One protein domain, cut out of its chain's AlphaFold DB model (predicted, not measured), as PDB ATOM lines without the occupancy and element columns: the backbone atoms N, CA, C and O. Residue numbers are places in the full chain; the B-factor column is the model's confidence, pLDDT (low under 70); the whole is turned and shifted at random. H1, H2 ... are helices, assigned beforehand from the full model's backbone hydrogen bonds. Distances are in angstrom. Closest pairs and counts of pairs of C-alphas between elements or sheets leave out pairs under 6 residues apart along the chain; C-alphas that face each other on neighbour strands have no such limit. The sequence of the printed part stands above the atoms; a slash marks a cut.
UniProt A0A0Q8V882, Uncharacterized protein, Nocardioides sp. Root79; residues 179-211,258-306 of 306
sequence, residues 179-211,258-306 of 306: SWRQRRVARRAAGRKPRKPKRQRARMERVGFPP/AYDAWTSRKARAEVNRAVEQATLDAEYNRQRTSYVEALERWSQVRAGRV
ATOM      1  N   SER A 179      10.621   1.432 134.078       91.25
ATOM      2  CA  SER A 179      12.062   1.615 133.988       91.25
ATOM      3  C   SER A 179      12.380   2.954 133.315       91.25
ATOM      4  O   SER A 179      11.601   3.517 132.533       91.25
ATOM      5  N   TRP A 180      13.542   3.522 133.631       90.75
ATOM      6  CA  TRP A 180      13.975   4.777 133.016       90.75
ATOM      7  C   TRP A 180      14.017   4.685 131.478       90.75
ATOM      8  O   TRP A 180      13.610   5.632 130.800       90.75
ATOM      9  N   ARG A 181      14.406   3.524 130.925       92.06
ATOM     10  CA  ARG A 181      14.430   3.270 129.475       92.06
ATOM     11  C   ARG A 181      13.030   3.371 128.861       92.06
ATOM     12  O   ARG A 181      12.856   4.122 127.904       92.06
ATOM     13  N   GLN A 182      12.023   2.737 129.467       89.31
ATOM     14  CA  GLN A 182      10.622   2.828 129.022       89.31
ATOM     15  C   GLN A 182      10.108   4.277 129.046       89.31
ATOM     16  O   GLN A 182       9.491   4.740 128.089       89.31
ATOM     17  N   ARG A 183      10.436   5.049 130.094       89.62
ATOM     18  CA  ARG A 183      10.070   6.477 130.183       89.62
ATOM     19  C   ARG A 183      10.751   7.348 129.123       89.62
ATOM     20  O   ARG A 183      10.195   8.381 128.746       89.62
ATOM     21  N   ARG A 184      11.958   6.989 128.672       91.62
ATOM     22  CA  ARG A 184      12.679   7.704 127.604       91.62
ATOM     23  C   ARG A 184      12.084   7.399 126.230       91.62
ATOM     24  O   ARG A 184      11.906   8.330 125.450       91.62
ATOM     25  N   VAL A 185      11.736   6.137 125.963       91.75
ATOM     26  CA  VAL A 185      11.060   5.721 124.721       91.75
ATOM     27  C   VAL A 185       9.688   6.388 124.607       91.75
ATOM     28  O   VAL A 185       9.443   7.070 123.617       91.75
ATOM     29  N   ALA A 186       8.862   6.339 125.659       89.00
ATOM     30  CA  ALA A 186       7.550   6.996 125.673       89.00
ATOM     31  C   ALA A 186       7.637   8.521 125.456       89.00
ATOM     32  O   ALA A 186       6.808   9.104 124.765       89.00
ATOM     33  N   ARG A 187       8.672   9.189 125.992       90.69
ATOM     34  CA  ARG A 187       8.915  10.621 125.729       90.69
ATOM     35  C   ARG A 187       9.295  10.914 124.279       90.69
ATOM     36  O   ARG A 187       8.903  11.958 123.772       90.69
ATOM     37  N   ARG A 188      10.075  10.038 123.636       93.38
ATOM     38  CA  ARG A 188      10.427  10.183 122.215       93.38
ATOM     39  C   ARG A 188       9.206   9.953 121.327       93.38
ATOM     40  O   ARG A 188       8.971  10.771 120.448       93.38
ATOM     41  N   ALA A 189       8.415   8.920 121.622       92.88
ATOM     42  CA  ALA A 189       7.179   8.605 120.905       92.88
ATOM     43  C   ALA A 189       6.132   9.724 121.024       92.88
ATOM     44  O   ALA A 189       5.557  10.137 120.025       92.88
ATOM     45  N   ALA A 190       5.943  10.287 122.224       93.56
ATOM     46  CA  ALA A 190       5.005  11.391 122.436       93.56
ATOM     47  C   ALA A 190       5.415  12.699 121.732       93.56
ATOM     48  O   ALA A 190       4.590  13.593 121.572       93.56
ATOM     49  N   GLY A 191       6.682  12.859 121.342       95.88
ATOM     50  CA  GLY A 191       7.164  14.083 120.707       95.88
ATOM     51  C   GLY A 191       7.053  15.331 121.598       95.88
ATOM     52  O   GLY A 191       7.074  15.276 122.835       95.88
ATOM     53  N   ARG A 192       6.979  16.509 120.964       96.81
ATOM     54  CA  ARG A 192       6.905  17.799 121.670       96.81
ATOM     55  C   ARG A 192       5.504  18.022 122.237       96.81
ATOM     56  O   ARG A 192       4.512  17.808 121.551       96.81
ATOM     57  N   LYS A 193       5.433  18.527 123.474       97.06
ATOM     58  CA  LYS A 193       4.167  18.945 124.090       97.06
ATOM     59  C   LYS A 193       3.491  20.004 123.200       97.06
ATOM     60  O   LYS A 193       4.182  20.957 122.817       97.06
ATOM     61  N   PRO A 194       2.182  19.884 122.911       97.81
ATOM     62  CA  PRO A 194       1.441  20.914 122.193       97.81
ATOM     63  C   PRO A 194       1.635  22.295 122.831       97.81
ATOM     64  O   PRO A 194       1.748  22.423 124.056       97.81
ATOM     65  N   ARG A 195       1.701  23.341 122.004       97.88
ATOM     66  CA  ARG A 195       1.841  24.722 122.484       97.88
ATOM     67  C   ARG A 195       0.472  25.277 122.855       97.88
ATOM     68  O   ARG A 195      -0.463  25.173 122.071       97.88
ATOM     69  N   LYS A 196       0.376  25.901 124.030       97.44
ATOM     70  CA  LYS A 196      -0.850  26.580 124.463       97.44
ATOM     71  C   LYS A 196      -1.146  27.753 123.511       97.44
ATOM     72  O   LYS A 196      -0.239  28.569 123.308       97.44
ATOM     73  N   PRO A 197      -2.366  27.862 122.953       97.94
ATOM     74  CA  PRO A 197      -2.727  28.995 122.112       97.94
ATOM     75  C   PRO A 197      -2.668  30.295 122.919       97.94
ATOM     76  O   PRO A 197      -2.863  30.304 124.140       97.94
ATOM     77  N   LYS A 198      -2.370  31.404 122.241       97.81
ATOM     78  CA  LYS A 198      -2.294  32.736 122.849       97.81
ATOM     79  C   LYS A 198      -3.484  33.560 122.388       97.81
ATOM     80  O   LYS A 198      -3.765  33.608 121.195       97.81
ATOM     81  N   ARG A 199      -4.147  34.239 123.324       97.31
ATOM     82  CA  ARG A 199      -5.238  35.156 122.993       97.31
ATOM     83  C   ARG A 199      -4.668  36.392 122.305       97.31
ATOM     84  O   ARG A 199      -3.805  37.067 122.870       97.31
ATOM     85  N   GLN A 200      -5.137  36.659 121.094       97.81
ATOM     86  CA  GLN A 200      -4.775  37.854 120.343       97.81
ATOM     87  C   GLN A 200      -5.670  39.033 120.751       97.81
ATOM     88  O   GLN A 200      -6.733  38.849 121.348       97.81
ATOM     89  N   ARG A 201      -5.207  40.254 120.473       98.12
ATOM     90  CA  ARG A 201      -5.954  41.487 120.739       98.12
ATOM     91  C   ARG A 201      -6.072  42.292 119.455       98.12
ATOM     92  O   ARG A 201      -5.040  42.610 118.862       98.12
ATOM     93  N   ALA A 202      -7.295  42.645 119.085       97.94
ATOM     94  CA  ALA A 202      -7.565  43.543 117.977       97.94
ATOM     95  C   ALA A 202      -7.009  44.937 118.291       97.94
ATOM     96  O   ALA A 202      -7.094  45.432 119.425       97.94
ATOM     97  N   ARG A 203      -6.415  45.577 117.285       97.25
ATOM     98  CA  ARG A 203      -5.896  46.942 117.408       97.25
ATOM     99  C   ARG A 203      -6.952  47.915 116.908       97.25
ATOM    100  O   ARG A 203      -7.653  47.641 115.948       97.25
ATOM    101  N   MET A 204      -7.067  49.065 117.565       95.62
ATOM    102  CA  MET A 204      -7.920  50.133 117.048       95.62
ATOM    103  C   MET A 204      -7.260  50.764 115.820       95.62
ATOM    104  O   MET A 204      -6.052  51.010 115.834       95.62
ATOM    105  N   GLU A 205      -8.054  51.062 114.796       96.19
ATOM    106  CA  GLU A 205      -7.614  51.863 113.655       96.19
ATOM    107  C   GLU A 205      -7.118  53.247 114.116       96.19
ATOM    108  O   GLU A 205      -7.606  53.819 115.094       96.19
ATOM    109  N   ARG A 206      -6.114  53.804 113.432       97.06
ATOM    110  CA  ARG A 206      -5.534  55.100 113.801       97.06
ATOM    111  C   ARG A 206      -6.435  56.246 113.323       97.06
ATOM    112  O   ARG A 206      -6.363  56.653 112.174       97.06
ATOM    113  N   VAL A 207      -7.214  56.826 114.238       96.31
ATOM    114  CA  VAL A 207      -8.195  57.897 113.938       96.31
ATOM    115  C   VAL A 207      -7.571  59.309 113.849       96.31
ATOM    116  O   VAL A 207      -8.208  60.254 113.388       96.31
ATOM    117  N   GLY A 208      -6.307  59.469 114.261       96.12
ATOM    118  CA  GLY A 208      -5.630  60.771 114.352       96.12
ATOM    119  C   GLY A 208      -5.961  61.535 115.641       96.12
ATOM    120  O   GLY A 208      -6.729  61.060 116.481       96.12
ATOM    121  N   PHE A 209      -5.350  62.708 115.822       96.44
ATOM    122  CA  PHE A 209      -5.575  63.543 117.006       96.44
ATOM    123  C   PHE A 209      -6.963  64.205 116.972       96.44
ATOM    124  O   PHE A 209      -7.413  64.593 115.891       96.44
ATOM    125  N   PRO A 210      -7.640  64.347 118.126       97.00
ATOM    126  CA  PRO A 210      -8.891  65.086 118.191       97.00
ATOM    127  C   PRO A 210      -8.635  66.572 117.897       97.00
ATOM    128  O   PRO A 210      -7.747  67.162 118.520       97.00
ATOM    129  N   PRO A 211      -9.395  67.204 116.986       97.00
ATOM    130  CA  PRO A 211      -9.409  68.660 116.889       97.00
ATOM    131  C   PRO A 211     -10.077  69.265 118.140       97.00
ATOM    132  O   PRO A 211     -10.641  68.548 118.969       97.00
ATOM    133  N   ALA A 258     -15.447  69.603 112.474       97.19
ATOM    134  CA  ALA A 258     -14.345  68.649 112.360       97.19
ATOM    135  C   ALA A 258     -14.228  67.732 113.590       97.19
ATOM    136  O   ALA A 258     -13.773  66.592 113.462       97.19
ATOM    137  N   TYR A 259     -14.637  68.208 114.772       97.69
ATOM    138  CA  TYR A 259     -14.701  67.390 115.980       97.69
ATOM    139  C   TYR A 259     -15.796  66.332 115.865       97.69
ATOM    140  O   TYR A 259     -15.512  65.165 116.114       97.69
ATOM    141  N   ASP A 260     -16.978  66.696 115.373       97.00
ATOM    142  CA  ASP A 260     -18.087  65.754 115.160       97.00
ATOM    143  C   ASP A 260     -17.756  64.691 114.098       97.00
ATOM    144  O   ASP A 260     -18.057  63.500 114.239       97.00
ATOM    145  N   ALA A 261     -17.045  65.085 113.039       97.31
ATOM    146  CA  ALA A 261     -16.523  64.133 112.063       97.31
ATOM    147  C   ALA A 261     -15.484  63.186 112.692       97.31
ATOM    148  O   ALA A 261     -15.456  61.986 112.398       97.31
ATOM    149  N   TRP A 262     -14.621  63.701 113.574       97.94
ATOM    150  CA  TRP A 262     -13.631  62.894 114.283       97.94
ATOM    151  C   TRP A 262     -14.280  61.924 115.279       97.94
ATOM    152  O   TRP A 262     -13.913  60.747 115.276       97.94
ATOM    153  N   THR A 263     -15.269  62.356 116.067       97.75
ATOM    154  CA  THR A 263     -16.006  61.480 116.997       97.75
ATOM    155  C   THR A 263     -16.722  60.364 116.241       97.75
ATOM    156  O   THR A 263     -16.611  59.201 116.628       97.75
ATOM    157  N   SER A 264     -17.338  60.675 115.097       97.50
ATOM    158  CA  SER A 264     -17.958  59.676 114.216       97.50
ATOM    159  C   SER A 264     -16.948  58.657 113.674       97.50
ATOM    160  O   SER A 264     -17.223  57.455 113.625       97.50
ATOM    161  N   ARG A 265     -15.741  59.093 113.279       97.69
ATOM    162  CA  ARG A 265     -14.663  58.166 112.878       97.69
ATOM    163  C   ARG A 265     -14.196  57.298 114.043       97.69
ATOM    164  O   ARG A 265     -14.016  56.100 113.857       97.69
ATOM    165  N   LYS A 266     -14.039  57.879 115.234       97.88
ATOM    166  CA  LYS A 266     -13.632  57.149 116.439       97.88
ATOM    167  C   LYS A 266     -14.642  56.070 116.816       97.88
ATOM    168  O   LYS A 266     -14.240  54.933 117.033       97.88
ATOM    169  N   ALA A 267     -15.931  56.402 116.817       97.56
ATOM    170  CA  ALA A 267     -16.997  55.448 117.103       97.56
ATOM    171  C   ALA A 267     -16.976  54.262 116.122       97.56
ATOM    172  O   ALA A 267     -17.019  53.108 116.541       97.56
ATOM    173  N   ARG A 268     -16.809  54.523 114.817       98.25
ATOM    174  CA  ARG A 268     -16.659  53.451 113.814       98.25
ATOM    175  C   ARG A 268     -15.427  52.580 114.063       98.25
ATOM    176  O   ARG A 268     -15.535  51.360 114.020       98.25
ATOM    177  N   ALA A 269     -14.279  53.182 114.371       97.62
ATOM    178  CA  ALA A 269     -13.057  52.438 114.683       97.62
ATOM    179  C   ALA A 269     -13.209  51.554 115.938       97.62
ATOM    180  O   ALA A 269     -12.667  50.449 115.992       97.62
ATOM    181  N   GLU A 270     -13.962  52.012 116.941       97.50
ATOM    182  CA  GLU A 270     -14.279  51.232 118.141       97.50
ATOM    183  C   GLU A 270     -15.167  50.024 117.833       97.50
ATOM    184  O   GLU A 270     -14.863  48.923 118.301       97.50
ATOM    185  N   VAL A 271     -16.206  50.209 117.012       98.25
ATOM    186  CA  VAL A 271     -17.077  49.120 116.544       98.25
ATOM    187  C   VAL A 271     -16.276  48.102 115.733       98.25
ATOM    188  O   VAL A 271     -16.327  46.911 116.035       98.25
ATOM    189  N   ASN A 272     -15.462  48.552 114.773       97.69
ATOM    190  CA  ASN A 272     -14.624  47.671 113.953       97.69
ATOM    191  C   ASN A 272     -13.669  46.832 114.813       97.69
ATOM    192  O   ASN A 272     -13.590  45.616 114.649       97.69
ATOM    193  N   ARG A 273     -13.005  47.460 115.794       98.25
ATOM    194  CA  ARG A 273     -12.140  46.751 116.748       98.25
ATOM    195  C   ARG A 273     -12.915  45.698 117.543       98.25
ATOM    196  O   ARG A 273     -12.379  44.627 117.812       98.25
ATOM    197  N   ALA A 274     -14.141  46.003 117.970       97.88
ATOM    198  CA  ALA A 274     -14.963  45.061 118.725       97.88
ATOM    199  C   ALA A 274     -15.353  43.840 117.876       97.88
ATOM    200  O   ALA A 274     -15.248  42.711 118.357       97.88
ATOM    201  N   VAL A 275     -15.727  44.057 116.611       98.31
ATOM    202  CA  VAL A 275     -16.021  42.981 115.651       98.31
ATOM    203  C   VAL A 275     -14.788  42.102 115.428       98.31
ATOM    204  O   VAL A 275     -14.867  40.886 115.583       98.31
ATOM    205  N   GLU A 276     -13.628  42.705 115.157       98.25
ATOM    206  CA  GLU A 276     -12.373  41.969 114.967       98.25
ATOM    207  C   GLU A 276     -11.985  41.169 116.224       98.25
ATOM    208  O   GLU A 276     -11.597  40.002 116.137       98.25
ATOM    209  N   GLN A 277     -12.149  41.753 117.416       98.38
ATOM    210  CA  GLN A 277     -11.879  41.057 118.673       98.38
ATOM    211  C   GLN A 277     -12.786  39.833 118.855       98.38
ATOM    212  O   GLN A 277     -12.308  38.798 119.320       98.38
ATOM    213  N   ALA A 278     -14.062  39.926 118.474       98.44
ATOM    214  CA  ALA A 278     -14.986  38.797 118.534       98.44
ATOM    215  C   ALA A 278     -14.543  37.654 117.602       98.44
ATOM    216  O   ALA A 278     -14.572  36.487 118.001       98.44
ATOM    217  N   THR A 279     -14.056  37.975 116.399       98.38
ATOM    218  CA  THR A 279     -13.492  36.982 115.471       98.38
ATOM    219  C   THR A 279     -12.252  36.297 116.055       98.38
ATOM    220  O   THR A 279     -12.171  35.065 116.042       98.38
ATOM    221  N   LEU A 280     -11.320  37.070 116.621       97.88
ATOM    222  CA  LEU A 280     -10.105  36.545 117.257       97.88
ATOM    223  C   LEU A 280     -10.413  35.674 118.481       97.88
ATOM    224  O   LEU A 280      -9.762  34.651 118.702       97.88
ATOM    225  N   ASP A 281     -11.414  36.051 119.275       98.00
ATOM    226  CA  ASP A 281     -11.849  35.269 120.431       98.00
ATOM    227  C   ASP A 281     -12.501  33.947 120.001       98.00
ATOM    228  O   ASP A 281     -12.219  32.899 120.591       98.00
ATOM    229  N   ALA A 282     -13.308  33.957 118.935       98.38
ATOM    230  CA  ALA A 282     -13.871  32.739 118.355       98.38
ATOM    231  C   ALA A 282     -12.774  31.796 117.833       98.38
ATOM    232  O   ALA A 282     -12.826  30.586 118.070       98.38
ATOM    233  N   GLU A 283     -11.749  32.333 117.167       98.38
ATOM    234  CA  GLU A 283     -10.601  31.545 116.716       98.38
ATOM    235  C   GLU A 283      -9.804  30.966 117.889       98.38
ATOM    236  O   GLU A 283      -9.516  29.766 117.910       98.38
ATOM    237  N   TYR A 284      -9.512  31.779 118.906       98.38
ATOM    238  CA  TYR A 284      -8.832  31.327 120.116       98.38
ATOM    239  C   TYR A 284      -9.592  30.187 120.805       98.38
ATOM    240  O   TYR A 284      -8.973  29.220 121.251       98.38
ATOM    241  N   ASN A 285     -10.924  30.255 120.862       97.88
ATOM    242  CA  ASN A 285     -11.744  29.192 121.441       97.88
ATOM    243  C   ASN A 285     -11.642  27.885 120.640       97.88
ATOM    244  O   ASN A 285     -11.433  26.831 121.240       97.88
ATOM    245  N   ARG A 286     -11.670  27.940 119.300       98.38
ATOM    246  CA  ARG A 286     -11.432  26.757 118.447       98.38
ATOM    247  C   ARG A 286     -10.038  26.158 118.666       98.38
ATOM    248  O   ARG A 286      -9.887  24.943 118.827       98.38
ATOM    249  N   GLN A 287      -9.011  27.007 118.725       97.94
ATOM    250  CA  GLN A 287      -7.633  26.585 119.000       97.94
ATOM    251  C   GLN A 287      -7.481  25.997 120.410       97.94
ATOM    252  O   GLN A 287      -6.683  25.089 120.637       97.94
ATOM    253  N   ARG A 288      -8.240  26.503 121.384       98.25
ATOM    254  CA  ARG A 288      -8.229  26.002 122.759       98.25
ATOM    255  C   ARG A 288      -8.809  24.594 122.843       98.25
ATOM    256  O   ARG A 288      -8.197  23.764 123.510       98.25
ATOM    257  N   THR A 289      -9.932  24.321 122.180       97.88
ATOM    258  CA  THR A 289     -10.539  22.980 122.149       97.88
ATOM    259  C   THR A 289      -9.585  21.963 121.524       97.88
ATOM    260  O   THR A 289      -9.207  20.990 122.170       97.88
ATOM    261  N   SER A 290      -9.065  22.268 120.332       97.56
ATOM    262  CA  SER A 290      -8.082  21.415 119.646       97.56
ATOM    263  C   SER A 290      -6.783  21.226 120.446       97.56
ATOM    264  O   SER A 290      -6.196  20.143 120.444       97.56
ATOM    265  N   TYR A 291      -6.340  22.244 121.194       97.94
ATOM    266  CA  TYR A 291      -5.208  22.119 122.115       97.94
ATOM    267  C   TYR A 291      -5.479  21.137 123.264       97.94
ATOM    268  O   TYR A 291      -4.575  20.382 123.617       97.94
ATOM    269  N   VAL A 292      -6.680  21.142 123.853       98.19
ATOM    270  CA  VAL A 292      -7.040  20.216 124.944       98.19
ATOM    271  C   VAL A 292      -7.000  18.772 124.445       98.19
ATOM    272  O   VAL A 292      -6.320  17.950 125.054       98.19
ATOM    273  N   GLU A 293      -7.604  18.491 123.293       97.81
ATOM    274  CA  GLU A 293      -7.584  17.160 122.668       97.81
ATOM    275  C   GLU A 293      -6.162  16.707 122.306       97.81
ATOM    276  O   GLU A 293      -5.768  15.560 122.525       97.81
ATOM    277  N   ALA A 294      -5.348  17.606 121.744       97.31
ATOM    278  CA  ALA A 294      -3.953  17.309 121.429       97.31
ATOM    279  C   ALA A 294      -3.126  17.050 122.696       97.31
ATOM    280  O   ALA A 294      -2.256  16.178 122.706       97.31
ATOM    281  N   LEU A 295      -3.381  17.806 123.767       98.06
ATOM    282  CA  LEU A 295      -2.709  17.642 125.050       98.06
ATOM    283  C   LEU A 295      -3.083  16.312 125.704       98.06
ATOM    284  O   LEU A 295      -2.201  15.646 126.246       98.06
ATOM    285  N   GLU A 296      -4.355  15.926 125.638       97.56
ATOM    286  CA  GLU A 296      -4.837  14.646 126.142       97.56
ATOM    287  C   GLU A 296      -4.189  13.485 125.385       97.56
ATOM    288  O   GLU A 296      -3.530  12.656 126.016       97.56
ATOM    289  N   ARG A 297      -4.236  13.483 124.046       96.75
ATOM    290  CA  ARG A 297      -3.548  12.476 123.217       96.75
ATOM    291  C   ARG A 297      -2.059  12.395 123.538       96.75
ATOM    292  O   ARG A 297      -1.527  11.318 123.798       96.75
ATOM    293  N   TRP A 298      -1.383  13.541 123.607       96.69
ATOM    294  CA  TRP A 298       0.027  13.599 123.991       96.69
ATOM    295  C   TRP A 298       0.272  13.007 125.388       96.69
ATOM    296  O   TRP A 298       1.268  12.313 125.606       96.69
ATOM    297  N   SER A 299      -0.633  13.253 126.342       96.00
ATOM    298  CA  SER A 299      -0.541  12.715 127.700       96.00
ATOM    299  C   SER A 299      -0.717  11.196 127.732       96.00
ATOM    300  O   SER A 299       0.044  10.528 128.432       96.00
ATOM    301  N   GLN A 300      -1.630  10.645 126.924       95.50
ATOM    302  CA  GLN A 300      -1.873   9.208 126.811       95.50
ATOM    303  C   GLN A 300      -0.669   8.484 126.184       95.50
ATOM    304  O   GLN A 300      -0.177   7.513 126.764       95.50
ATOM    305  N   VAL A 301      -0.106   9.010 125.088       94.50
ATOM    306  CA  VAL A 301       1.119   8.469 124.455       94.50
ATOM    307  C   VAL A 301       2.308   8.549 125.416       94.50
ATOM    308  O   VAL A 301       3.059   7.589 125.592       94.50
ATOM    309  N   ARG A 302       2.470   9.670 126.130       92.62
ATOM    310  CA  ARG A 302       3.534   9.824 127.139       92.62
ATOM    311  C   ARG A 302       3.349   8.864 128.316       92.62
ATOM    312  O   ARG A 302       4.334   8.384 128.884       92.62
ATOM    313  N   ALA A 303       2.100   8.587 128.673       90.19
ATOM    314  CA  ALA A 303       1.717   7.570 129.631       90.19
ATOM    315  C   ALA A 303       1.729   6.161 129.027       90.19
ATOM    316  O   ALA A 303       1.393   5.232 129.747       90.19
ATOM    317  N   GLY A 304       2.185   5.943 127.786       88.62
ATOM    318  CA  GLY A 304       2.266   4.628 127.134       88.62
ATOM    319  C   GLY A 304       0.949   3.855 127.159       88.62
ATOM    320  O   GLY A 304       0.970   2.664 127.447       88.62
ATOM    321  N   ARG A 305      -0.179   4.563 127.013       85.75
ATOM    322  CA  ARG A 305      -1.540   4.000 126.953       85.75
ATOM    323  C   ARG A 305      -2.077   3.897 125.516       85.75
ATOM    324  O   ARG A 305      -3.225   3.512 125.343       85.75
ATOM    325  N   VAL A 306      -1.269   4.285 124.529       71.69
ATOM    326  CA  VAL A 306      -1.561   4.312 123.086       71.69
ATOM    327  C   VAL A 306      -0.380   3.691 122.366       71.69
ATOM    328  O   VAL A 306       0.756   3.951 122.840       71.69
TER     329      VAL A 306
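AT A GLANCE: This is residues 179 to 211 and 258 to 306 of the 306 residues of an uncharacterized protein of Nocardioides sp. Root79 (UniProt A0A0Q8V882). One long helix, H2, makes a thin rod; the short helix H1 packs at its last-residue end, and residues 191 to 211, with no named element, run alongside H2 to its other end. The printed part has 82 residues with two named helices, H1 then H2, and no named strand: all helix. It is extended, with a radius of gyration of the C-alphas of 22.8 A and spans of 75 by 19 by 11 A.

HOW THE PARTS SIT: Look at H2, residues 258 to 302: with residues 298 to 302 alone it touches H1, residues 180 to 190. Their closest C-alphas, those of Arg 302 and Ala 186, are 5.1 A apart. They run opposite ways at a steep tilt of 42 degrees. In both helices every O i to N i+4 pair is within hydrogen-bond range.

IN THESE COORDINATES: Find C-alpha 258 at (-14.345, 68.649, 112.360); from there H2 runs 63.2 A to C-alpha 302 at (3.534, 9.824, 127.139). H1 begins at C-alpha 180, (13.975, 4.777, 133.016), and measures 15.4 A.

THE WHOLE: The C-alphas farthest apart, those of Ser 179 and Ala 258, are 75.2 A apart. Residues 212 to 257 are not printed; C-alphas 211 and 258 are 6.7 A apart across this cut, which the link from H1 to H2 crosses. No printed residue is under 70 in pLDDT.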